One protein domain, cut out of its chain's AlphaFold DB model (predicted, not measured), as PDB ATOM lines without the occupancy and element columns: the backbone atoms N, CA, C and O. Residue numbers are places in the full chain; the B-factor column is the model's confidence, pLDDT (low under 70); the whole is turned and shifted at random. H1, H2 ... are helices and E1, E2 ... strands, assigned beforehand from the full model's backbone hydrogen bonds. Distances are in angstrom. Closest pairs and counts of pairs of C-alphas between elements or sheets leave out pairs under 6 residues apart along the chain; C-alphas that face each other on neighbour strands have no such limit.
ATOM      1  N   GLU A  26      -2.978  -2.317 -47.506       88.75
ATOM      2  CA  GLU A  26      -2.078  -2.745 -48.582       88.75
ATOM      3  C   GLU A  26      -0.676  -3.054 -48.046       88.75
ATOM      4  O   GLU A  26      -0.048  -4.029 -48.459       88.75
ATOM      5  N   LEU A  27      -0.214  -2.282 -47.058       90.25
ATOM      6  CA  LEU A  27       1.048  -2.540 -46.368       90.25
ATOM      7  C   LEU A  27       0.980  -3.818 -45.514       90.25
ATOM      8  O   LEU A  27       1.922  -4.604 -45.520       90.25
ATOM      9  N   THR A  28      -0.130  -4.092 -44.824       92.12
ATOM     10  CA  THR A  28      -0.249  -5.331 -44.034       92.12
ATOM     11  C   THR A  28      -0.362  -6.577 -44.911       92.12
ATOM     12  O   THR A  28       0.268  -7.588 -44.607       92.12
ATOM     13  N   VAL A  29      -1.105  -6.515 -46.021       94.12
ATOM     14  CA  VAL A  29      -1.237  -7.642 -46.961       94.12
ATOM     15  C   VAL A  29       0.090  -7.942 -47.654       94.12
ATOM     16  O   VAL A  29       0.474  -9.104 -47.758       94.12
ATOM     17  N   THR A  30       0.820  -6.917 -48.095       94.19
ATOM     18  CA  THR A  30       2.135  -7.112 -48.726       94.19
ATOM     19  C   THR A  30       3.144  -7.712 -47.753       94.19
ATOM     20  O   THR A  30       3.836  -8.657 -48.123       94.19
ATOM     21  N   LEU A  31       3.181  -7.252 -46.499       93.44
ATOM     22  CA  LEU A  31       4.024  -7.869 -45.471       93.44
ATOM     23  C   LEU A  31       3.644  -9.330 -45.210       93.44
ATOM     24  O   LEU A  31       4.536 -10.165 -45.114       93.44
ATOM     25  N   LEU A  32       2.351  -9.660 -45.153       95.56
ATOM     26  CA  LEU A  32       1.895 -11.042 -44.973       95.56
ATOM     27  C   LEU A  32       2.301 -11.939 -46.151       95.56
ATOM     28  O   LEU A  32       2.748 -13.065 -45.951       95.56
ATOM     29  N   ILE A  33       2.184 -11.452 -47.386       95.31
ATOM     30  CA  ILE A  33       2.610 -12.215 -48.566       95.31
ATOM     31  C   ILE A  33       4.132 -12.413 -48.549       95.31
ATOM     32  O   ILE A  33       4.607 -13.518 -48.807       95.31
ATOM     33  N   LEU A  34       4.902 -11.375 -48.211       94.81
ATOM     34  CA  LEU A  34       6.361 -11.459 -48.139       94.81
ATOM     35  C   LEU A  34       6.834 -12.429 -47.054       94.81
ATOM     36  O   LEU A  34       7.771 -13.182 -47.304       94.81
ATOM     37  N   THR A  35       6.192 -12.462 -45.883       94.75
ATOM     38  CA  THR A  35       6.563 -13.414 -44.823       94.75
ATOM     39  C   THR A  35       6.264 -14.854 -45.224       94.75
ATOM     40  O   THR A  35       7.098 -15.734 -45.002       94.75
ATOM     41  N   VAL A  36       5.124 -15.107 -45.875       95.06
ATOM     42  CA  VAL A  36       4.783 -16.439 -46.404       95.06
ATOM     43  C   VAL A  36       5.783 -16.879 -47.475       95.06
ATOM     44  O   VAL A  36       6.323 -17.982 -47.384       95.06
ATOM     45  N   LEU A  37       6.093 -16.018 -48.449       93.06
ATOM     46  CA  LEU A  37       7.066 -16.329 -49.504       93.06
ATOM     47  C   LEU A  37       8.475 -16.548 -48.945       93.06
ATOM     48  O   LEU A  37       9.139 -17.503 -49.341       93.06
ATOM     49  N   ALA A  38       8.911 -15.721 -47.992       90.81
ATOM     50  CA  ALA A  38      10.195 -15.895 -47.319       90.81
ATOM     51  C   ALA A  38      10.262 -17.236 -46.575       90.81
ATOM     52  O   ALA A  38      11.268 -17.934 -46.651       90.81
ATOM     53  N   THR A  39       9.174 -17.641 -45.914       90.31
ATOM     54  CA  THR A  39       9.114 -18.916 -45.182       90.31
ATOM     55  C   THR A  39       9.232 -20.111 -46.130       90.31
ATOM     56  O   THR A  39       9.970 -21.054 -45.841       90.31
ATOM     57  N   ILE A  40       8.545 -20.070 -47.277       88.31
ATOM     58  CA  ILE A  40       8.629 -21.115 -48.311       88.31
ATOM     59  C   ILE A  40      10.046 -21.179 -48.896       88.31
ATOM     60  O   ILE A  40      10.613 -22.265 -49.007       88.31
ATOM     61  N   ALA A  41      10.639 -20.026 -49.217       83.88
ATOM     62  CA  ALA A  41      11.990 -19.953 -49.766       83.88
ATOM     63  C   ALA A  41      13.048 -20.507 -48.793       83.88
ATOM     64  O   ALA A  41      13.919 -21.269 -49.211       83.88
ATOM     65  N   ILE A  42      12.950 -20.186 -47.497       84.75
ATOM     66  CA  ILE A  42      13.873 -20.692 -46.468       84.75
ATOM     67  C   ILE A  42      13.780 -22.218 -46.356       84.75
ATOM     68  O   ILE A  42      14.807 -22.890 -46.405       84.75
ATOM     69  N   ARG A  43      12.564 -22.780 -46.270       78.19
ATOM     70  CA  ARG A  43      12.376 -24.240 -46.188       78.19
ATOM     71  C   ARG A  43      12.954 -24.957 -47.408       78.19
ATOM     72  O   ARG A  43      13.701 -25.910 -47.245       78.19
ATOM     73  N   SER A  44      12.697 -24.437 -48.608       80.38
ATOM     74  CA  SER A  44      13.237 -25.010 -49.847       80.38
ATOM     75  C   SER A  44      14.765 -24.925 -49.947       80.38
ATOM     76  O   SER A  44      15.370 -25.761 -50.611       80.38
ATOM     77  N   THR A  45      15.395 -23.918 -49.339       80.19
ATOM     78  CA  THR A  45      16.858 -23.751 -49.400       80.19
ATOM     79  C   THR A  45      17.574 -24.726 -48.463       80.19
ATOM     80  O   THR A  45      18.651 -25.214 -48.802       80.19
ATOM     81  N   ASN A  46      16.968 -25.060 -47.318       80.81
ATOM     82  CA  ASN A  46      17.531 -26.029 -46.374       80.81
ATOM     83  C   ASN A  46      17.611 -27.438 -46.977       80.81
ATOM     84  O   ASN A  46      18.663 -28.068 -46.890       80.81
ATOM     85  N   ASP A  47      16.555 -27.889 -47.661       83.31
ATOM     86  CA  ASP A  47      16.526 -29.216 -48.296       83.31
ATOM     87  C   ASP A  47      17.598 -29.356 -49.389       83.31
ATOM     88  O   ASP A  47      18.259 -30.390 -49.490       83.31
ATOM     89  N   LEU A  48      17.835 -28.290 -50.164       89.75
ATOM     90  CA  LEU A  48      18.927 -28.249 -51.141       89.75
ATOM     91  C   LEU A  48      20.297 -28.329 -50.460       89.75
ATOM     92  O   LEU A  48      21.183 -29.030 -50.945       89.75
ATOM     93  N   GLY A  49      20.475 -27.637 -49.332       91.62
ATOM     94  CA  GLY A  49      21.705 -27.703 -48.548       91.62
ATOM     95  C   GLY A  49      22.005 -29.118 -48.053       91.62
ATOM     96  O   GLY A  49      23.134 -29.584 -48.186       91.62
ATOM     97  N   PHE A  50      20.996 -29.820 -47.536       93.00
ATOM     98  CA  PHE A  50      21.133 -31.201 -47.064       93.00
ATOM     99  C   PHE A  50      21.448 -32.175 -48.196       93.00
ATOM    100  O   PHE A  50      22.367 -32.982 -48.067       93.00
ATOM    101  N   GLN A  51      20.777 -32.036 -49.338       93.62
ATOM    102  CA  GLN A  51      21.074 -32.854 -50.509       93.62
ATOM    103  C   GLN A  51      22.515 -32.655 -50.999       93.62
ATOM    104  O   GLN A  51      23.203 -33.629 -51.294       93.62
ATOM    105  N   VAL A  52      22.999 -31.408 -51.065       95.62
ATOM    106  CA  VAL A  52      24.380 -31.118 -51.484       95.62
ATOM    107  C   VAL A  52      25.392 -31.778 -50.548       95.62
ATOM    108  O   VAL A  52      26.354 -32.374 -51.027       95.62
ATOM    109  N   ARG A  53      25.175 -31.713 -49.231       95.69
ATOM    110  CA  ARG A  53      26.059 -32.350 -48.241       95.69
ATOM    111  C   ARG A  53      26.045 -33.869 -48.362       95.69
ATOM    112  O   ARG A  53      27.101 -34.487 -48.354       95.69
ATOM    113  N   TYR A  54      24.870 -34.459 -48.549       95.38
ATOM    114  CA  TYR A  54      24.738 -35.895 -48.768       95.38
ATOM    115  C   TYR A  54      25.503 -36.368 -50.016       95.38
ATOM    116  O   TYR A  54      26.275 -37.325 -49.951       95.38
ATOM    117  N   GLU A  55      25.356 -35.667 -51.145       96.56
ATOM    118  CA  GLU A  55      26.101 -35.994 -52.368       96.56
ATOM    119  C   GLU A  55      27.615 -35.793 -52.191       96.56
ATOM    120  O   GLU A  55      28.396 -36.621 -52.658       96.56
ATOM    121  N   GLN A  56      28.046 -34.761 -51.454       96.38
ATOM    122  CA  GLN A  56      29.459 -34.571 -51.098       96.38
ATOM    123  C   GLN A  56      30.004 -35.728 -50.255       96.38
ATOM    124  O   GLN A  56      31.102 -36.211 -50.527       96.38
ATOM    125  N   THR A  57      29.251 -36.202 -49.259       96.12
ATOM    126  CA  THR A  57      29.627 -37.376 -48.456       96.12
ATOM    127  C   THR A  57      29.820 -38.599 -49.345       96.12
ATOM    128  O   THR A  57      30.844 -39.278 -49.261       96.12
ATOM    129  N   LYS A  58      28.879 -38.861 -50.253       95.75
ATOM    130  CA  LYS A  58      28.977 -39.976 -51.196       95.75
ATOM    131  C   LYS A  58      30.192 -39.859 -52.115       95.75
ATOM    132  O   LYS A  58      30.900 -40.844 -52.315       95.75
ATOM    133  N   GLU A  59      30.451 -38.671 -52.650       95.88
ATOM    134  CA  GLU A  59      31.615 -38.423 -53.499       95.88
ATOM    135  C   GLU A  59      32.926 -38.661 -52.736       95.88
ATOM    136  O   GLU A  59      33.793 -39.384 -53.225       95.88
ATOM    137  N   ARG A  60      33.057 -38.130 -51.514       95.75
ATOM    138  CA  ARG A  60      34.257 -38.305 -50.678       95.75
ATOM    139  C   ARG A  60      34.479 -39.760 -50.264       95.75
ATOM    140  O   ARG A  60      35.613 -40.228 -50.312       95.75
ATOM    141  N   LEU A  61      33.418 -40.502 -49.948       95.62
ATOM    142  CA  LEU A  61      33.513 -41.939 -49.676       95.62
ATOM    143  C   LEU A  61      34.044 -42.711 -50.892       95.62
ATOM    144  O   LEU A  61      34.926 -43.561 -50.760       95.62
ATOM    145  N   GLU A  62      33.545 -42.400 -52.089       94.31
ATOM    146  CA  GLU A  62      34.049 -42.993 -53.329       94.31
ATOM    147  C   GLU A  62      35.506 -42.592 -53.603       94.31
ATOM    148  O   GLU A  62      36.283 -43.419 -54.086       94.31
ATOM    149  N   MET A  63      35.922 -41.365 -53.266       95.31
ATOM    150  CA  MET A  63      37.335 -40.970 -53.336       95.31
ATOM    151  C   MET A  63      38.200 -41.836 -52.414       95.31
ATOM    152  O   MET A  63      39.210 -42.362 -52.878       95.31
ATOM    153  N   ILE A  64      37.787 -42.054 -51.159       95.88
ATOM    154  CA  ILE A  64      38.503 -42.928 -50.213       95.88
ATOM    155  C   ILE A  64      38.590 -44.348 -50.775       95.88
ATOM    156  O   ILE A  64      39.676 -44.921 -50.873       95.88
ATOM    157  N   ARG A  65      37.463 -44.909 -51.226       94.75
ATOM    158  CA  ARG A  65      37.417 -46.255 -51.812       94.75
ATOM    159  C   ARG A  65      38.373 -46.395 -53.000       94.75
ATOM    160  O   ARG A  65      39.114 -47.376 -53.074       94.75
ATOM    161  N   ASN A  66      38.370 -45.430 -53.918       94.25
ATOM    162  CA  ASN A  66      39.236 -45.437 -55.099       94.25
ATOM    163  C   ASN A  66      40.710 -45.192 -54.748       94.25
ATOM    164  O   ASN A  66      41.581 -45.747 -55.411       94.25
ATOM    165  N   ALA A  67      41.014 -44.414 -53.709       96.00
ATOM    166  CA  ALA A  67      42.379 -44.257 -53.211       96.00
ATOM    167  C   ALA A  67      42.929 -45.574 -52.639       96.00
ATOM    168  O   ALA A  67      44.104 -45.885 -52.824       96.00
ATOM    169  N   ILE A  68      42.073 -46.384 -52.007       95.31
ATOM    170  CA  ILE A  68      42.444 -47.691 -51.446       95.31
ATOM    171  C   ILE A  68      42.627 -48.745 -52.542       95.31
ATOM    172  O   ILE A  68      43.671 -49.395 -52.610       95.31
ATOM    173  N   LEU A  69      41.605 -48.930 -53.382       93.81
ATOM    174  CA  LEU A  69      41.517 -50.033 -54.349       93.81
ATOM    175  C   LEU A  69      42.061 -49.694 -55.743       93.81
ATOM    176  O   LEU A  69      42.212 -50.589 -56.574       93.81
ATOM    177  N   GLY A  70      42.302 -48.413 -56.016       92.31
ATOM    178  CA  GLY A  70      42.513 -47.898 -57.361       92.31
ATOM    179  C   GLY A  70      41.201 -47.675 -58.112       92.31
ATOM    180  O   GLY A  70      40.126 -48.113 -57.700       92.31
ATOM    181  N   ASN A  71      41.287 -46.994 -59.257       86.25
ATOM    182  CA  ASN A  71      40.129 -46.767 -60.118       86.25
ATOM    183  C   ASN A  71      39.995 -47.902 -61.154       86.25
ATOM    184  O   ASN A  71      40.770 -47.937 -62.115       86.25
ATOM    185  N   PRO A  72      38.984 -48.787 -61.050       75.94
ATOM    186  CA  PRO A  72      38.838 -49.909 -61.971       75.94
ATOM    187  C   PRO A  72      38.439 -49.491 -63.394       75.94
ATOM    188  O   PRO A  72      38.530 -50.293 -64.319       75.94
ATOM    189  N   ARG A  73      37.989 -48.245 -63.589       80.38
ATOM    190  CA  ARG A  73      37.612 -47.704 -64.905       80.38
ATOM    191  C   ARG A  73      38.804 -47.161 -65.684       80.38
ATOM    192  O   ARG A  73      38.655 -46.836 -66.861       80.38
ATOM    193  N   LEU A  74      39.966 -47.022 -65.046       81.50
ATOM    194  CA  LEU A  74      41.158 -46.529 -65.714       81.50
ATOM    195  C   LEU A  74      41.746 -47.654 -66.568       81.50
ATOM    196  O   LEU A  74      42.223 -48.658 -66.047       81.50
ATOM    197  N   VAL A  94      45.529 -48.108 -42.284       86.19
ATOM    198  CA  VAL A  94      45.104 -48.118 -40.871       86.19
ATOM    199  C   VAL A  94      44.213 -46.927 -40.503       86.19
ATOM    200  O   VAL A  94      43.450 -47.018 -39.549       86.19
ATOM    201  N   ASN A  95      44.280 -45.840 -41.274       88.12
ATOM    202  CA  ASN A  95      43.435 -44.651 -41.153       88.12
ATOM    203  C   ASN A  95      43.368 -43.899 -42.500       88.12
ATOM    204  O   ASN A  95      44.053 -44.259 -43.462       88.12
ATOM    205  N   ILE A  96      42.545 -42.849 -42.594       90.88
ATOM    206  CA  ILE A  96      42.423 -42.050 -43.830       90.88
ATOM    207  C   ILE A  96      43.689 -41.233 -44.109       90.88
ATOM    208  O   ILE A  96      44.071 -41.084 -45.274       90.88
ATOM    209  N   ARG A  97      44.370 -40.726 -43.076       89.12
ATOM    210  CA  ARG A  97      45.599 -39.928 -43.237       89.12
ATOM    211  C   ARG A  97      46.700 -40.667 -43.991       89.12
ATOM    212  O   ARG A  97      47.453 -40.047 -44.739       89.12
ATOM    213  N   GLU A  98      46.729 -41.989 -43.909       89.81
ATOM    214  CA  GLU A  98      47.647 -42.835 -44.669       89.81
ATOM    215  C   GLU A  98      47.475 -42.790 -46.192       89.81
ATOM    216  O   GLU A  98      48.407 -43.061 -46.963       89.81
ATOM    217  N   LEU A  99      46.303 -42.364 -46.645       93.38
ATOM    218  CA  LEU A  99      46.051 -42.099 -48.051       93.38
ATOM    219  C   LEU A  99      46.582 -40.727 -48.488       93.38
ATOM    220  O   LEU A  99      46.723 -40.497 -49.686       93.38
ATOM    221  N   ILE A 100      46.884 -39.825 -47.555       91.38
ATOM    222  CA  ILE A 100      47.254 -38.425 -47.813       91.38
ATOM    223  C   ILE A 100      48.752 -38.197 -47.590       91.38
ATOM    224  O   ILE A 100      49.401 -37.495 -48.359       91.38
ATOM    225  N   GLN A 101      49.319 -38.796 -46.549       87.56
ATOM    226  CA  GLN A 101      50.710 -38.613 -46.142       87.56
ATOM    227  C   GLN A 101      51.419 -39.972 -46.091       87.56
ATOM    228  O   GLN A 101      50.777 -41.021 -46.187       87.56
ATOM    229  N   ARG A 102      52.748 -39.990 -45.972       86.81
ATOM    230  CA  ARG A 102      53.513 -41.238 -45.859       86.81
ATOM    231  C   ARG A 102      54.027 -41.487 -44.450       86.81
ATOM    232  O   ARG A 102      54.028 -42.628 -43.990       86.81
ATOM    233  N   LYS A 103      54.593 -40.450 -43.840       80.81
ATOM    234  CA  LYS A 103      55.219 -40.477 -42.522       80.81
ATOM    235  C   LYS A 103      54.178 -40.176 -41.436       80.81
ATOM    236  O   LYS A 103      53.173 -39.534 -41.720       80.81
ATOM    237  N   GLY A 104      54.464 -40.667 -40.230       72.00
ATOM    238  CA  GLY A 104      53.668 -40.503 -39.008       72.00
ATOM    239  C   GLY A 104      53.386 -39.050 -38.604       72.00
ATOM    240  O   GLY A 104      53.798 -38.108 -39.282       72.00
ATOM    241  N   ASP A 105      52.655 -38.873 -37.502       73.69
ATOM    242  CA  ASP A 105      52.198 -37.551 -37.069       73.69
ATOM    243  C   ASP A 105      53.273 -36.758 -36.310       73.69
ATOM    244  O   ASP A 105      53.890 -37.260 -35.365       73.69
ATOM    245  N   CYS A 106      53.463 -35.507 -36.730       77.44
ATOM    246  CA  CYS A 106      54.341 -34.532 -36.102       77.44
ATOM    247  C   CYS A 106      53.528 -33.288 -35.731       77.44
ATOM    248  O   CYS A 106      52.995 -32.608 -36.604       77.44
ATOM    249  N   ASP A 107      53.467 -32.962 -34.444       76.00
ATOM    250  CA  ASP A 107      52.651 -31.860 -33.904       76.00
ATOM    251  C   ASP A 107      53.074 -30.446 -34.368       76.00
ATOM    252  O   ASP A 107      52.276 -29.510 -34.315       76.00
ATOM    253  N   VAL A 108      54.319 -30.271 -34.818       67.88
ATOM    254  CA  VAL A 108      54.882 -28.973 -35.238       67.88
ATOM    255  C   VAL A 108      54.933 -28.775 -36.751       67.88
ATOM    256  O   VAL A 108      55.244 -27.664 -37.187       67.88
ATOM    257  N   ASP A 109      54.660 -29.804 -37.559       64.56
ATOM    258  CA  ASP A 109      54.734 -29.691 -39.018       64.56
ATOM    259  C   ASP A 109      53.603 -30.441 -39.740       64.56
ATOM    260  O   ASP A 109      53.315 -31.608 -39.496       64.56
ATOM    261  N   ALA A 110      53.014 -29.735 -40.700       60.44
ATOM    262  CA  ALA A 110      52.012 -30.186 -41.656       60.44
ATOM    263  C   ALA A 110      52.565 -31.124 -42.746       60.44
ATOM    264  O   ALA A 110      51.804 -31.713 -43.519       60.44
ATOM    265  N   GLY A 111      53.890 -31.154 -42.907       65.44
ATOM    266  CA  GLY A 111      54.577 -31.832 -44.002       65.44
ATOM    267  C   GLY A 111      54.911 -33.302 -43.740       65.44
ATOM    268  O   GLY A 111      54.883 -33.792 -42.616       65.44
ATOM    269  N   ASP A 112      55.316 -34.006 -44.806       74.75
ATOM    270  CA  ASP A 112      55.855 -35.373 -44.739       74.75
ATOM    271  C   ASP A 112      57.258 -35.387 -44.094       74.75
ATOM    272  O   ASP A 112      58.274 -35.605 -44.764       74.75
ATOM    273  N   VAL A 113      57.338 -35.156 -42.780       76.19
ATOM    274  CA  VAL A 113      58.587 -35.123 -41.992       76.19
ATOM    275  C   VAL A 113      58.854 -36.434 -41.253       76.19
ATOM    276  O   VAL A 113      57.945 -37.149 -40.849       76.19
ATOM    277  N   SER A 114      60.125 -36.830 -41.173       81.50
ATOM    278  CA  SER A 114      60.561 -38.039 -40.456       81.50
ATOM    279  C   SER A 114      60.602 -37.772 -38.969       81.50
ATOM    280  O   SER A 114      60.705 -36.622 -38.567       81.50
ATOM    281  N   GLU A 115      60.594 -38.828 -38.158       83.00
ATOM    282  CA  GLU A 115      60.750 -38.710 -36.706       83.00
ATOM    283  C   GLU A 115      61.958 -37.834 -36.338       83.00
ATOM    284  O   GLU A 115      61.843 -36.901 -35.553       83.00
ATOM    285  N   THR A 116      63.111 -38.050 -36.981       85.25
ATOM    286  CA  THR A 116      64.312 -37.239 -36.737       85.25
ATOM    287  C   THR A 116      64.126 -35.770 -37.122       85.25
ATOM    288  O   THR A 116      64.591 -34.889 -36.402       85.25
ATOM    289  N   GLU A 117      63.457 -35.491 -38.243       85.44
ATOM    290  CA  GLU A 117      63.146 -34.118 -38.664       85.44
ATOM    291  C   GLU A 117      62.153 -33.463 -37.695       85.44
ATOM    292  O   GLU A 117      62.389 -32.340 -37.263       85.44
ATOM    293  N   CYS A 118      61.113 -34.190 -37.286       85.19
ATOM    294  CA  CYS A 118      60.101 -33.745 -36.334       85.19
ATOM    295  C   CYS A 118      60.726 -33.348 -34.990       85.19
ATOM    296  O   CYS A 118      60.578 -32.214 -34.536       85.19
ATOM    297  N   LEU A 119      61.521 -34.245 -34.400       86.56
ATOM    298  CA  LEU A 119      62.236 -33.979 -33.151       86.56
ATOM    299  C   LEU A 119      63.242 -32.823 -33.310       86.56
ATOM    300  O   LEU A 119      63.439 -32.031 -32.389       86.56
ATOM    301  N   GLY A 120      63.854 -32.680 -34.492       86.06
ATOM    302  CA  GLY A 120      64.742 -31.562 -34.831       86.06
ATOM    303  C   GLY A 120      64.034 -30.203 -34.912       86.06
ATOM    304  O   GLY A 120      64.654 -29.175 -34.636       86.06
ATOM    305  N   LEU A 121      62.736 -30.193 -35.222       86.00
ATOM    306  CA  LEU A 121      61.862 -29.015 -35.194       86.00
ATOM    307  C   LEU A 121      61.306 -28.716 -33.792       86.00
ATOM    308  O   LEU A 121      60.484 -27.818 -33.639       86.00
ATOM    309  N   SER A 122      61.785 -29.418 -32.757       86.31
ATOM    310  CA  SER A 122      61.211 -29.398 -31.401       86.31
ATOM    311  C   SER A 122      59.762 -29.894 -31.348       86.31
ATOM    312  O   SER A 122      59.017 -29.499 -30.452       86.31
ATOM    313  N   GLY A 123      59.379 -30.743 -32.303       81.44
ATOM    314  CA  GLY A 123      58.103 -31.439 -32.309       81.44
ATOM    315  C   GLY A 123      58.084 -32.695 -31.455       81.44
ATOM    316  O   GLY A 123      59.122 -33.257 -31.102       81.44
ATOM    317  N   THR A 124      56.875 -33.149 -31.177       82.62
ATOM    318  CA  THR A 124      56.523 -34.440 -30.610       82.62
ATOM    319  C   THR A 124      56.093 -35.370 -31.737       82.62
ATOM    320  O   THR A 124      55.132 -35.107 -32.461       82.62
ATOM    321  N   TRP A 125      56.803 -36.487 -31.871       80.25
ATOM    322  CA  TRP A 125      56.413 -37.572 -32.761       80.25
ATOM    323  C   TRP A 125      55.445 -38.510 -32.044       80.25
ATOM    324  O   TRP A 125      55.768 -38.995 -30.956       80.25
ATOM    325  N   ASN A 126      54.294 -38.794 -32.655       72.69
ATOM    326  CA  ASN A 126      53.357 -39.782 -32.132       72.69
ATOM    327  C   ASN A 126      53.453 -41.104 -32.927       72.69
ATOM    328  O   ASN A 126      52.924 -41.185 -34.037       72.69
ATOM    329  N   PRO A 127      54.109 -42.154 -32.392       65.12
ATOM    330  CA  PRO A 127      54.182 -43.458 -33.053       65.12
ATOM    331  C   PRO A 127      52.876 -44.264 -32.951       65.12
ATOM    332  O   PRO A 127      52.637 -45.126 -33.795       65.12
ATOM    333  N   ASP A 128      52.025 -43.971 -31.960       59.78
ATOM    334  CA  ASP A 128      50.770 -44.692 -31.697       59.78
ATOM    335  C   ASP A 128      49.660 -44.299 -32.685       59.78
ATOM    336  O   ASP A 128      48.702 -45.037 -32.895       59.78
ATOM    337  N   ALA A 129      49.821 -43.148 -33.340       60.88
ATOM    338  CA  ALA A 129      48.961 -42.645 -34.403       60.88
ATOM    339  C   ALA A 129      49.001 -43.517 -35.674       60.88
ATOM    340  O   ALA A 129      47.962 -43.879 -36.229       60.88
ATOM    341  N   TRP A 130      50.217 -43.789 -36.168       68.88
ATOM    342  CA  TRP A 130      50.548 -44.668 -37.297       68.88
ATOM    343  C   TRP A 130      52.051 -44.599 -37.606       68.88
ATOM    344  O   TRP A 130      52.681 -43.539 -37.567       68.88
ATOM    345  N   ASN A 131      52.637 -45.739 -37.971       65.44
ATOM    346  CA  ASN A 131      54.059 -45.822 -38.292       65.44
ATOM    347  C   ASN A 131      54.384 -45.280 -39.691       65.44
ATOM    348  O   ASN A 131      53.587 -45.370 -40.623       65.44
ATOM    349  N   SER A 132      55.616 -44.785 -39.857       76.75
ATOM    350  CA  SER A 132      56.119 -44.331 -41.156       76.75
ATOM    351  C   SER A 132      56.058 -45.443 -42.196       76.75
ATOM    352  O   SER A 132      56.717 -46.477 -42.062       76.75
ATOM    353  N   ASN A 133      55.355 -45.185 -43.294       83.81
ATOM    354  CA  ASN A 133      55.321 -46.131 -44.392       83.81
ATOM    355  C   ASN A 133      56.667 -46.229 -45.116       83.81
ATOM    356  O   ASN A 133      57.336 -45.202 -45.338       83.81
ATOM    357  N   PRO A 134      57.063 -47.445 -45.548       83.50
ATOM    358  CA  PRO A 134      58.263 -47.629 -46.345       83.50
ATOM    359  C   PRO A 134      58.196 -46.761 -47.603       83.50
ATOM    360  O   PRO A 134      57.204 -46.774 -48.326       83.50
ATOM    361  N   VAL A 135      59.269 -46.009 -47.868       84.06
ATOM    362  CA  VAL A 135      59.465 -45.316 -49.154       84.06
ATOM    363  C   VAL A 135      59.397 -46.343 -50.282       84.06
ATOM    364  O   VAL A 135      59.824 -47.484 -50.086       84.06
ATOM    365  N   THR A 136      58.925 -45.933 -51.461       88.50
ATOM    366  CA  THR A 136      58.971 -46.781 -52.654       88.50
ATOM    367  C   THR A 136      60.381 -47.336 -52.885       88.50
ATOM    368  O   THR A 136      61.350 -46.589 -53.040       88.50
ATOM    369  N   ARG A 137      60.502 -48.661 -52.927       90.56
ATOM    370  CA  ARG A 137      61.742 -49.411 -53.162       90.56
ATOM    371  C   ARG A 137      61.564 -50.367 -54.332       90.56
ATOM    372  O   ARG A 137      60.444 -50.671 -54.735       90.56
ATOM    373  N   ASN A 157      46.028 -28.622 -44.712       83.69
ATOM    374  CA  ASN A 157      47.068 -29.326 -43.972       83.69
ATOM    375  C   ASN A 157      46.526 -30.694 -43.497       83.69
ATOM    376  O   ASN A 157      45.476 -30.720 -42.863       83.69
ATOM    377  N   PRO A 158      47.213 -31.825 -43.763       84.56
ATOM    378  CA  PRO A 158      46.795 -33.147 -43.287       84.56
ATOM    379  C   PRO A 158      46.655 -33.277 -41.763       84.56
ATOM    380  O   PRO A 158      45.974 -34.196 -41.311       84.56
ATOM    381  N   ALA A 159      47.308 -32.410 -40.986       78.94
ATOM    382  CA  ALA A 159      47.196 -32.362 -39.530       78.94
ATOM    383  C   ALA A 159      45.927 -31.638 -39.040       78.94
ATOM    384  O   ALA A 159      45.598 -31.726 -37.860       78.94
ATOM    385  N   ASP A 160      45.204 -30.929 -39.914       83.06
ATOM    386  CA  ASP A 160      43.955 -30.273 -39.527       83.06
ATOM    387  C   ASP A 160      42.859 -31.329 -39.296       83.06
ATOM    388  O   ASP A 160      42.597 -32.171 -40.159       83.06
ATOM    389  N   GLU A 161      42.135 -31.235 -38.178       82.75
ATOM    390  CA  GLU A 161      41.032 -32.151 -37.817       82.75
ATOM    391  C   GLU A 161      39.918 -32.207 -38.882       82.75
ATOM    392  O   GLU A 161      39.161 -33.175 -38.964       82.75
ATOM    393  N   TYR A 162      39.842 -31.177 -39.730       84.94
ATOM    394  CA  TYR A 162      38.866 -31.030 -40.803       84.94
ATOM    395  C   TYR A 162      39.448 -31.221 -42.218       84.94
ATOM    396  O   TYR A 162      38.788 -30.879 -43.206       84.94
ATOM    397  N   ALA A 163      40.666 -31.760 -42.352       87.94
ATOM    398  CA  ALA A 163      41.362 -31.848 -43.640       87.94
ATOM    399  C   ALA A 163      40.602 -32.671 -44.698       87.94
ATOM    400  O   ALA A 163      40.680 -32.364 -45.893       87.94
ATOM    401  N   PHE A 164      39.853 -33.698 -44.272       92.12
ATOM    402  CA  PHE A 164      39.063 -34.549 -45.165       92.12
ATOM    403  C   PHE A 164      37.749 -35.056 -44.540       92.12
ATOM    404  O   PHE A 164      37.488 -36.256 -44.494       92.12
ATOM    405  N   THR A 165      36.900 -34.143 -44.063       92.94
ATOM    406  CA  THR A 165      35.604 -34.481 -43.432       92.94
ATOM    407  C   THR A 165      34.593 -35.105 -44.397       92.94
ATOM    408  O   THR A 165      34.846 -35.249 -45.593       92.94
ATOM    409  N   ASP A 166      33.406 -35.463 -43.926       93.38
ATOM    410  CA  ASP A 166      32.247 -35.718 -44.785       93.38
ATOM    411  C   ASP A 166      31.552 -34.400 -45.210       93.38
ATOM    412  O   ASP A 166      32.037 -33.299 -44.940       93.38
ATOM    413  N   GLY A 167      30.423 -34.474 -45.923       93.69
ATOM    414  CA  GLY A 167      29.652 -33.282 -46.303       93.69
ATOM    415  C   GLY A 167      28.956 -32.590 -45.121       93.69
ATOM    416  O   GLY A 167      28.576 -31.417 -45.209       93.69
ATOM    417  N   TRP A 168      28.798 -33.284 -43.996       93.81
ATOM    418  CA  TRP A 168      28.189 -32.748 -42.778       93.81
ATOM    419  C   TRP A 168      29.191 -31.972 -41.925       93.81
ATOM    420  O   TRP A 168      28.785 -31.079 -41.180       93.81
ATOM    421  N   GLY A 169      30.486 -32.211 -42.139       90.88
ATOM    422  CA  GLY A 169      31.570 -31.511 -41.468       90.88
ATOM    423  C   GLY A 169      31.808 -32.045 -40.065       90.88
ATOM    424  O   GLY A 169      32.143 -31.264 -39.180       90.88
ATOM    425  N   ARG A 170      31.597 -33.348 -39.846       87.25
ATOM    426  CA  ARG A 170      31.969 -33.975 -38.577       87.25
ATOM    427  C   ARG A 170      33.486 -33.906 -38.438       87.25
ATOM    428  O   ARG A 170      34.208 -34.354 -39.322       87.25
ATOM    429  N   GLU A 171      33.945 -33.294 -37.358       82.75
ATOM    430  CA  GLU A 171      35.365 -33.179 -37.031       82.75
ATOM    431  C   GLU A 171      35.859 -34.460 -36.350       82.75
ATOM    432  O   GLU A 171      35.059 -35.312 -35.941       82.75
ATOM    433  N   ALA A 172      37.180 -34.585 -36.244       80.75
ATOM    434  CA  ALA A 172      37.824 -35.645 -35.486       80.75
ATOM    435  C   ALA A 172      37.273 -35.702 -34.047       80.75
ATOM    436  O   ALA A 172      37.063 -34.670 -33.402       80.75
ATOM    437  N   LYS A 173      37.003 -36.903 -33.529       76.38
ATOM    438  CA  LYS A 173      36.523 -37.099 -32.147       76.38
ATOM    439  C   LYS A 173      37.392 -38.129 -31.452       76.38
ATOM    440  O   LYS A 173      37.862 -39.053 -32.090       76.38
ATOM    441  N   GLY A 174      37.578 -37.986 -30.142       73.62
ATOM    442  CA  GLY A 174      38.170 -39.060 -29.354       73.62
ATOM    443  C   GLY A 174      37.189 -40.224 -29.254       73.62
ATOM    444  O   GLY A 174      35.975 -39.995 -29.210       73.62
ATOM    445  N   TYR A 175      37.698 -41.448 -29.257       73.06
ATOM    446  CA  TYR A 175      36.883 -42.654 -29.218       73.06
ATOM    447  C   TYR A 175      37.571 -43.811 -28.485       73.06
ATOM    448  O   TYR A 175      38.780 -43.777 -28.278       73.06
ATOM    449  N   CYS A 176      36.799 -44.815 -28.055       75.88
ATOM    450  CA  CYS A 176      37.335 -46.054 -27.471       75.88
ATOM    451  C   CYS A 176      37.931 -46.984 -28.564       75.88
ATOM    452  O   CYS A 176      38.439 -46.522 -29.578       75.88
ATOM    453  N   GLU A 177      37.811 -48.313 -28.432       64.88
ATOM    454  CA  GLU A 177      38.225 -49.278 -29.470       64.88
ATOM    455  C   GLU A 177      37.579 -49.025 -30.849       64.88
ATOM    456  O   GLU A 177      38.152 -49.353 -31.889       64.88
ATOM    457  N   THR A 178      36.380 -48.432 -30.881       62.81
ATOM    458  CA  THR A 178      35.677 -48.072 -32.119       62.81
ATOM    459  C   THR A 178      35.151 -46.643 -32.050       62.81
ATOM    460  O   THR A 178      34.796 -46.160 -30.978       62.81
ATOM    461  N   SER A 179      35.034 -45.967 -33.198       59.03
ATOM    462  CA  SER A 179      34.578 -44.566 -33.286       59.03
ATOM    463  C   SER A 179      33.083 -44.343 -33.006       59.03
ATOM    464  O   SER A 179      32.553 -43.271 -33.315       59.03
ATOM    465  N   ILE A 180      32.411 -45.345 -32.425       65.75
ATOM    466  CA  ILE A 180      31.023 -45.292 -31.942       65.75
ATOM    467  C   ILE A 180      30.979 -44.676 -30.537       65.75
ATOM    468  O   ILE A 180      30.185 -43.768 -30.294       65.75
ATOM    469  N   ASP A 181      31.863 -45.113 -29.637       68.12
ATOM    470  CA  ASP A 181      31.887 -44.657 -28.247       68.12
ATOM    471  C   ASP A 181      32.836 -43.466 -28.096       68.12
ATOM    472  O   ASP A 181      34.049 -43.622 -27.969       68.12
ATOM    473  N   THR A 182      32.279 -42.253 -28.127       70.81
ATOM    474  CA  THR A 182      33.049 -40.996 -28.034       70.81
ATOM    475  C   THR A 182      33.088 -40.399 -26.622       70.81
ATOM    476  O   THR A 182      33.406 -39.221 -26.459       70.81
ATOM    477  N   ASP A 183      32.701 -41.170 -25.603       73.88
ATOM    478  CA  ASP A 183      32.761 -40.767 -24.196       73.88
ATOM    479  C   ASP A 183      33.926 -41.476 -23.502       73.88
ATOM    480  O   ASP A 183      33.893 -42.687 -23.292       73.88
ATOM    481  N   GLN A 184      34.942 -40.711 -23.101       73.94
ATOM    482  CA  GLN A 184      36.119 -41.230 -22.403       73.94
ATOM    483  C   GLN A 184      35.750 -41.974 -21.108       73.94
ATOM    484  O   GLN A 184      36.459 -42.893 -20.706       73.94
ATOM    485  N   GLY A 185      34.649 -41.594 -20.447       73.31
ATOM    486  CA  GLY A 185      34.174 -42.257 -19.229       73.31
ATOM    487  C   GLY A 185      33.547 -43.634 -19.465       73.31
ATOM    488  O   GLY A 185      33.333 -44.365 -18.497       73.31
ATOM    489  N   ALA A 186      33.252 -43.981 -20.720       71.31
ATOM    490  CA  ALA A 186      32.705 -45.274 -21.115       71.31
ATOM    491  C   ALA A 186      33.792 -46.303 -21.483       71.31
ATOM    492  O   ALA A 186      33.479 -47.490 -21.564       71.31
ATOM    493  N   CYS A 187      35.047 -45.873 -21.670       72.31
ATOM    494  CA  CYS A 187      36.160 -46.742 -22.057       72.31
ATOM    495  C   CYS A 187      36.970 -47.234 -20.847       72.31
ATOM    496  O   CYS A 187      37.048 -46.558 -19.816       72.31
ATOM    497  N   ASP A 188      37.681 -48.355 -21.012       72.62
ATOM    498  CA  ASP A 188      38.904 -48.557 -20.236       72.62
ATOM    499  C   ASP A 188      39.940 -47.510 -20.688       72.62
ATOM    500  O   ASP A 188      40.048 -47.174 -21.869       72.62
ATOM    501  N   VAL A 189      40.688 -46.940 -19.744       62.66
ATOM    502  CA  VAL A 189      41.599 -45.809 -20.003       62.66
ATOM    503  C   VAL A 189      42.746 -46.167 -20.951       62.66
ATOM    504  O   VAL A 189      43.360 -45.259 -21.511       62.66
ATOM    505  N   SER A 190      43.038 -47.458 -21.138       66.25
ATOM    506  CA  SER A 190      44.019 -47.951 -22.113       66.25
ATOM    507  C   SER A 190      43.544 -47.895 -23.563       66.25
ATOM    508  O   SER A 190      44.386 -47.887 -24.456       66.25
ATOM    509  N   ASP A 191      42.232 -47.832 -23.796       70.19
ATOM    510  CA  ASP A 191      41.633 -48.031 -25.123       70.19
ATOM    511  C   ASP A 191      41.164 -46.709 -25.747       70.19
ATOM    512  O   ASP A 191      40.622 -46.678 -26.850       70.19
ATOM    513  N   TRP A 192      41.352 -45.601 -25.026       75.88
ATOM    514  CA  TRP A 192      40.961 -44.274 -25.477       75.88
ATOM    515  C   TRP A 192      41.959 -43.697 -26.482       75.88
ATOM    516  O   TRP A 192      43.092 -43.340 -26.144       75.88
ATOM    517  N   ILE A 193      41.488 -43.497 -27.707       73.06
ATOM    518  CA  ILE A 193      42.153 -42.722 -28.748       73.06
ATOM    519  C   ILE A 193      41.659 -41.278 -28.624       73.06
ATOM    520  O   ILE A 193      40.491 -40.978 -28.851       73.06
ATOM    521  N   GLY A 194      42.542 -40.360 -28.225       71.88
ATOM    522  CA  GLY A 194      42.203 -38.936 -28.119       71.88
ATOM    523  C   GLY A 194      41.958 -38.276 -29.481       71.88
ATOM    524  O   GLY A 194      42.442 -38.756 -30.497       71.88
ATOM    525  N   VAL A 195      41.272 -37.124 -29.492       72.38
ATOM    526  CA  VAL A 195      40.961 -36.341 -30.714       72.38
ATOM    527  C   VAL A 195      42.208 -36.064 -31.561       72.38
ATOM    528  O   VAL A 195      42.181 -36.239 -32.772       72.38
ATOM    529  N   ALA A 196      43.323 -35.703 -30.916       67.56
ATOM    530  CA  ALA A 196      44.598 -35.435 -31.587       67.56
ATOM    531  C   ALA A 196      45.170 -36.654 -32.339       67.56
ATOM    532  O   ALA A 196      46.023 -36.498 -33.204       67.56
ATOM    533  N   ASN A 197      44.687 -37.857 -32.019       70.19
ATOM    534  CA  ASN A 197      45.116 -39.120 -32.608       70.19
ATOM    535  C   ASN A 197      44.052 -39.701 -33.561       70.19
ATOM    536  O   ASN A 197      44.260 -40.772 -34.131       70.19
ATOM    537  N   ASP A 198      42.911 -39.021 -33.746       77.25
ATOM    538  CA  ASP A 198      41.913 -39.413 -34.739       77.25
ATOM    539  C   ASP A 198      42.317 -38.890 -36.124       77.25
ATOM    540  O   ASP A 198      42.079 -37.750 -36.523       77.25
ATOM    541  N   HIS A 199      42.941 -39.780 -36.888       84.88
ATOM    542  CA  HIS A 199      43.417 -39.526 -38.246       84.88
ATOM    543  C   HIS A 199      42.405 -39.929 -39.328       84.88
ATOM    544  O   HIS A 199      42.778 -40.185 -40.480       84.88
ATOM    545  N   ASN A 200      41.124 -40.000 -38.955       88.12
ATOM    546  CA  ASN A 200      40.017 -40.321 -39.849       88.12
ATOM    547  C   ASN A 200      39.118 -39.119 -40.148       88.12
ATOM    548  O   ASN A 200      38.132 -39.278 -40.857       88.12
ATOM    549  N   TYR A 201      39.453 -37.916 -39.668       88.56
ATOM    550  CA  TYR A 201      38.763 -36.667 -40.026       88.56
ATOM    551  C   TYR A 201      37.239 -36.737 -39.813       88.56
ATOM    552  O   TYR A 201      36.461 -36.311 -40.668       88.56
ATOM    553  N   GLY A 202      36.814 -37.355 -38.707       87.62
ATOM    554  CA  GLY A 202      35.406 -37.501 -38.325       87.62
ATOM    555  C   GLY A 202      34.640 -38.644 -38.996       87.62
ATOM    556  O   GLY A 202      33.500 -38.913 -38.590       87.62
ATOM    557  N   TRP A 203      35.244 -39.351 -39.960       91.38
ATOM    558  CA  TRP A 203      34.699 -40.592 -40.510       91.38
ATOM    559  C   TRP A 203      34.794 -41.723 -39.488       91.38
ATOM    560  O   TRP A 203      35.820 -41.896 -38.831       91.38
ATOM    561  N   TYR A 204      33.761 -42.559 -39.411       88.19
ATOM    562  CA  TYR A 204      33.924 -43.866 -38.787       88.19
ATOM    563  C   TYR A 204      34.812 -44.716 -39.685       88.19
ATOM    564  O   TYR A 204      34.507 -44.897 -40.867       88.19
ATOM    565  N   PHE A 205      35.895 -45.240 -39.127       87.62
ATOM    566  CA  PHE A 205      36.870 -46.054 -39.835       87.62
ATOM    567  C   PHE A 205      37.234 -47.243 -38.958       87.62
ATOM    568  O   PHE A 205      37.748 -47.070 -37.855       87.62
ATOM    569  N   ASN A 206      36.938 -48.451 -39.429       83.81
ATOM    570  CA  ASN A 206      37.207 -49.660 -38.664       83.81
ATOM    571  C   ASN A 206      37.687 -50.791 -39.573       83.81
ATOM    572  O   ASN A 206      36.959 -51.248 -40.464       83.81
ATOM    573  N   GLN A 207      38.916 -51.244 -39.330       78.00
ATOM    574  CA  GLN A 207      39.428 -52.483 -39.894       78.00
ATOM    575  C   GLN A 207      38.934 -53.640 -39.029       78.00
ATOM    576  O   GLN A 207      39.377 -53.817 -37.897       78.00
ATOM    577  N   LEU A 208      38.013 -54.439 -39.564       67.81
ATOM    578  CA  LEU A 208      37.586 -55.660 -38.884       67.81
ATOM    579  C   LEU A 208      38.756 -56.665 -38.828       67.81
ATOM    580  O   LEU A 208      39.696 -56.544 -39.622       67.81
ATOM    581  N   PRO A 209      38.721 -57.650 -37.907       58.72
ATOM    582  CA  PRO A 209      39.860 -58.510 -37.592       58.72
ATOM    583  C   PRO A 209      40.585 -59.093 -38.814       58.72
ATOM    584  O   PRO A 209      39.985 -59.371 -39.858       58.72
ATOM    585  N   LEU A 210      41.891 -59.334 -38.634       53.25
ATOM    586  CA  LEU A 210      42.880 -59.772 -39.637       53.25
ATOM    587  C   LEU A 210      42.462 -60.969 -40.516       53.25
ATOM    588  O   LEU A 210      43.052 -61.177 -41.579       53.25
ATOM    589  N   GLU A 211      41.464 -61.745 -40.096       56.94
ATOM    590  CA  GLU A 211      40.933 -62.900 -40.823       56.94
ATOM    591  C   GLU A 211      40.034 -62.498 -42.003       56.94
ATOM    592  O   GLU A 211      40.170 -63.043 -43.103       56.94
ATOM    593  N   GLU A 212      39.152 -61.510 -41.822       62.62
ATOM    594  CA  GLU A 212      38.204 -61.101 -42.868       62.62
ATOM    595  C   GLU A 212      38.803 -60.089 -43.847       62.62
ATOM    596  O   GLU A 212      38.394 -60.037 -45.016       62.62
ATOM    597  N   LYS A 213      39.810 -59.321 -43.398       81.56
ATOM    598  CA  LYS A 213      40.544 -58.352 -44.230       81.56
ATOM    599  C   LYS A 213      39.594 -57.348 -44.898       81.56
ATOM    600  O   LYS A 213      39.714 -57.049 -46.092       81.56
ATOM    601  N   THR A 214      38.610 -56.869 -44.141       88.50
ATOM    602  CA  THR A 214      37.582 -55.921 -44.580       88.50
ATOM    603  C   THR A 214      37.777 -54.562 -43.913       88.50
ATOM    604  O   THR A 214      38.436 -54.444 -42.883       88.50
ATOM    605  N   LEU A 215      37.222 -53.520 -44.526       90.25
ATOM    606  CA  LEU A 215      37.266 -52.166 -43.993       90.25
ATOM    607  C   LEU A 215      35.892 -51.511 -44.110       90.25
ATOM    608  O   LEU A 215      35.315 -51.400 -45.201       90.25
ATOM    609  N   THR A 216      35.402 -51.074 -42.957       89.81
ATOM    610  CA  THR A 216      34.154 -50.336 -42.785       89.81
ATOM    611  C   THR A 216      34.477 -48.854 -42.710       89.81
ATOM    612  O   THR A 216      35.333 -48.441 -41.928       89.81
ATOM    613  N   ILE A 217      33.791 -48.067 -43.537       91.69
ATOM    614  CA  ILE A 217      33.897 -46.606 -43.553       91.69
ATOM    615  C   ILE A 217      32.486 -46.041 -43.639       91.69
ATOM    616  O   ILE A 217      31.738 -46.451 -44.532       91.69
ATOM    617  N   LEU A 218      32.109 -45.133 -42.742       91.25
ATOM    618  CA  LEU A 218      30.817 -44.444 -42.815       91.25
ATOM    619  C   LEU A 218      30.867 -43.017 -42.262       91.25
ATOM    620  O   LEU A 218      31.761 -42.642 -41.506       91.25
ATOM    621  N   SER A 219      29.888 -42.232 -42.688       93.12
ATOM    622  CA  SER A 219      29.531 -40.906 -42.201       93.12
ATOM    623  C   SER A 219      28.280 -41.029 -41.338       93.12
ATOM    624  O   SER A 219      27.377 -41.785 -41.687       93.12
ATOM    625  N   TYR A 220      28.224 -40.253 -40.261       90.69
ATOM    626  CA  TYR A 220      27.143 -40.276 -39.272       90.69
ATOM    627  C   TYR A 220      25.967 -39.353 -39.607       90.69
ATOM    628  O   TYR A 220      25.327 -38.800 -38.721       90.69
ATOM    629  N   GLY A 221      25.774 -39.056 -40.891       91.75
ATOM    630  CA  GLY A 221      24.677 -38.201 -41.323       91.75
ATOM    631  C   GLY A 221      24.682 -36.794 -40.707       91.75
ATOM    632  O   GLY A 221      25.695 -36.256 -40.247       91.75
ATOM    633  N   LYS A 222      23.512 -36.161 -40.764       92.62
ATOM    634  CA  LYS A 222      23.251 -34.790 -40.314       92.62
ATOM    635  C   LYS A 222      23.242 -34.670 -38.788       92.62
ATOM    636  O   LYS A 222      23.648 -33.622 -38.279       92.62
ATOM    637  N   ASP A 223      22.784 -35.694 -38.073       91.06
ATOM    638  CA  ASP A 223      22.709 -35.702 -36.608       91.06
ATOM    639  C   ASP A 223      24.070 -35.984 -35.945       91.06
ATOM    640  O   ASP A 223      24.265 -35.637 -34.778       91.06
ATOM    641  N   GLN A 224      25.035 -36.499 -36.718       88.75
ATOM    642  CA  GLN A 224      26.390 -36.860 -36.295       88.75
ATOM    643  C   GLN A 224      26.438 -37.980 -35.247       88.75
ATOM    644  O   GLN A 224      27.453 -38.115 -34.535       88.75
ATOM    645  N   ILE A 225      25.364 -38.762 -35.153       85.88
ATOM    646  CA  ILE A 225      25.165 -39.856 -34.206       85.88
ATOM    647  C   ILE A 225      25.149 -41.165 -34.996       85.88
ATOM    648  O   ILE A 225      24.661 -41.212 -36.111       85.88
ATOM    649  N   SER A 226      25.687 -42.244 -34.419       84.94
ATOM    650  CA  SER A 226      25.575 -43.557 -35.060       84.94
ATOM    651  C   SER A 226      24.147 -44.073 -35.036       84.94
ATOM    652  O   SER A 226      23.530 -44.151 -33.970       84.94
ATOM    653  N   GLY A 227      23.662 -44.511 -36.194       83.50
ATOM    654  CA  GLY A 227      22.416 -45.247 -36.323       83.50
ATOM    655  C   GLY A 227      21.643 -44.941 -37.599       83.50
ATOM    656  O   GLY A 227      22.136 -44.369 -38.567       83.50
ATOM    657  N   ASP A 228      20.381 -45.362 -37.590       79.50
ATOM    658  CA  ASP A 228      19.477 -45.200 -38.731       79.50
ATOM    659  C   ASP A 228      18.849 -43.792 -38.813       79.50
ATOM    660  O   ASP A 228      18.152 -43.503 -39.786       79.50
ATOM    661  N   GLY A 229      19.103 -42.924 -37.825       81.81
ATOM    662  CA  GLY A 229      18.570 -41.562 -37.747       81.81
ATOM    663  C   GLY A 229      17.042 -41.478 -37.606       81.81
ATOM    664  O   GLY A 229      16.314 -42.465 -37.724       81.81
ATOM    665  N   ASP A 230      16.536 -40.267 -37.365       82.06
ATOM    666  CA  ASP A 230      15.090 -39.982 -37.351       82.06
ATOM    667  C   ASP A 230      14.549 -39.612 -38.751       82.06
ATOM    668  O   ASP A 230      13.340 -39.687 -39.007       82.06
ATOM    669  N   ASP A 231      15.430 -39.210 -39.674       85.62
ATOM    670  CA  ASP A 231      15.115 -38.883 -41.065       85.62
ATOM    671  C   ASP A 231      16.171 -39.396 -42.066       85.62
ATOM    672  O   ASP A 231      17.192 -39.973 -41.706       85.62
ATOM    673  N   TYR A 232      15.909 -39.193 -43.363       86.31
ATOM    674  CA  TYR A 232      16.764 -39.689 -44.450       86.31
ATOM    675  C   TYR A 232      18.210 -39.167 -44.411       86.31
ATOM    676  O   TYR A 232      19.111 -39.860 -44.877       86.31
ATOM    677  N   TYR A 233      18.428 -37.946 -43.920       90.38
ATOM    678  CA  TYR A 233      19.756 -37.334 -43.857       90.38
ATOM    679  C   TYR A 233      20.438 -37.548 -42.505       90.38
ATOM    680  O   TYR A 233      21.654 -37.394 -42.441       90.38
ATOM    681  N   ASP A 234      19.678 -37.879 -41.459       90.38
ATOM    682  CA  ASP A 234      20.198 -38.287 -40.149       90.38
ATOM    683  C   ASP A 234      20.786 -39.704 -40.185       90.38
ATOM    684  O   ASP A 234      21.711 -39.992 -39.446       90.38
ATOM    685  N   ALA A 235      20.318 -40.570 -41.086       90.56
ATOM    686  CA  ALA A 235      20.847 -41.925 -41.220       90.56
ATOM    687  C   ALA A 235      22.340 -41.984 -41.613       90.56
ATOM    688  O   ALA A 235      22.793 -41.264 -42.514       90.56
ATOM    689  N   ASP A 236      23.062 -42.950 -41.037       92.12
ATOM    690  CA  ASP A 236      24.446 -43.267 -41.396       92.12
ATOM    691  C   ASP A 236      24.593 -43.618 -42.889       92.12
ATOM    692  O   ASP A 236      23.797 -44.363 -43.484       92.12
ATOM    693  N   TYR A 237      25.673 -43.131 -43.508       92.31
ATOM    694  CA  TYR A 237      25.992 -43.403 -44.906       92.31
ATOM    695  C   TYR A 237      27.388 -44.016 -45.101       92.31
ATOM    696  O   TYR A 237      28.381 -43.421 -44.693       92.31
ATOM    697  N   PRO A 238      27.515 -45.132 -45.837       92.88
ATOM    698  CA  PRO A 238      26.435 -45.900 -46.439       92.88
ATOM    699  C   PRO A 238      25.719 -46.743 -45.377       92.88
ATOM    700  O   PRO A 238      26.322 -47.135 -44.379       92.88
ATOM    701  N   SER A 239      24.448 -47.068 -45.636       88.19
ATOM    702  CA  SER A 239      23.617 -47.878 -44.733       88.19
ATOM    703  C   SER A 239      24.322 -49.184 -44.324       88.19
ATOM    704  O   SER A 239      25.026 -49.753 -45.173       88.19
ATOM    705  N   PRO A 240      24.038 -49.761 -43.143       82.31
ATOM    706  CA  PRO A 240      24.665 -51.002 -42.672       82.31
ATOM    707  C   PRO A 240      24.620 -52.170 -43.674       82.31
ATOM    708  O   PRO A 240      25.578 -52.923 -43.802       82.31
ATOM    709  N   ALA A 241      23.551 -52.287 -44.472       84.56
ATOM    710  CA  ALA A 241      23.415 -53.329 -45.499       84.56
ATOM    711  C   ALA A 241      24.430 -53.224 -46.659       84.56
ATOM    712  O   ALA A 241      24.650 -54.189 -47.393       84.56
ATOM    713  N   SER A 242      25.032 -52.048 -46.850       85.69
ATOM    714  CA  SER A 242      26.045 -51.782 -47.879       85.69
ATOM    715  C   SER A 242      27.477 -51.921 -47.354       85.69
ATOM    716  O   SER A 242      28.422 -51.787 -48.130       85.69
ATOM    717  N   GLN A 243      27.645 -52.216 -46.062       85.62
ATOM    718  CA  GLN A 243      28.942 -52.466 -45.445       85.62
ATOM    719  C   GLN A 243      29.399 -53.930 -45.640       85.62
ATOM    720  O   GLN A 243      28.593 -54.806 -45.979       85.62
ATOM    721  N   PRO A 244      30.703 -54.218 -45.470       89.12
ATOM    722  CA  PRO A 244      31.800 -53.249 -45.409       89.12
ATOM    723  C   PRO A 244      32.045 -52.602 -46.784       89.12
ATOM    724  O   PRO A 244      31.842 -53.251 -47.819       89.12
ATOM    725  N   VAL A 245      32.497 -51.340 -46.796       90.69
ATOM    726  CA  VAL A 245      32.843 -50.605 -48.029       90.69
ATOM    727  C   VAL A 245      33.911 -51.359 -48.814       90.69
ATOM    728  O   VAL A 245      33.762 -51.542 -50.021       90.69
ATOM    729  N   VAL A 246      34.962 -51.847 -48.156       92.62
ATOM    730  CA  VAL A 246      35.996 -52.662 -48.805       92.62
ATOM    731  C   VAL A 246      35.943 -54.080 -48.259       92.62
ATOM    732  O   VAL A 246      36.148 -54.315 -47.068       92.62
ATOM    733  N   ARG A 247      35.683 -55.052 -49.136       91.62
ATOM    734  CA  ARG A 247      35.656 -56.478 -48.783       91.62
ATOM    735  C   ARG A 247      36.995 -57.133 -49.098       91.62
ATOM    736  O   ARG A 247      37.651 -56.736 -50.054       91.62
ATOM    737  N   GLY A 248      37.342 -58.225 -48.413       89.19
ATOM    738  CA  GLY A 248      38.555 -58.991 -48.723       89.19
ATOM    739  C   GLY A 248      38.640 -59.392 -50.203       89.19
ATOM    740  O   GLY A 248      39.668 -59.218 -50.842       89.19
TER     741      GLY A 248
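What this domain is: This is residues 26 to 74, 94 to 137 and 157 to 248 of the 492 residues of an uncharacterized protein of Methylotuvimicrobium alcaliphilum (strain DSM 19304 / NCIMB 14124 / VKM B-2133 / 20Z) (UniProt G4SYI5). There is little regular structure: a body mostly of loops holds the two-stranded antiparallel hairpin E1 and E2, and the long helix H1 runs into it, its residues 26 to 46 sticking out free as a handle. The short helix H2 lies away from that handle. The printed part has 185 residues, 58 in named elements, ordered H1, H2, E1, E2, mostly helix; it is loose, radius of gyration of the C-alphas 20.8 A, spanning 77 by 45 by 40 A.

Where its parts are: Find C-alpha 204 at (33.924, -43.866, -38.787), where E1, residues 204 to 207, begins; E2 is residues 215 to 218. From C-alpha 26 at (-2.078, -2.745, -48.582), H1, residues 26 to 69, runs 64.6 A. H2 is residues 115 to 120.

How they stand to each other: Look at E1 and E2, antiparallel at 173 degrees: N 204 and O 218, 2.9 A, are within hydrogen-bond range. The closest C-alphas of H1 and E2, Leu 61 and Ile 217, are 7.7 A apart. H1 is apart from E1 and H2. Every O i to N i+4 pair is within range in H2, 39 of 40 in H1.

The domain as a whole: Cuts at 75 to 93 and 138 to 156 leave C-alpha gaps of 25.2 A and 26.5 A. The E1 to E2 link is short. For 22 residues, among them 208 to 212, pLDDT is under 70.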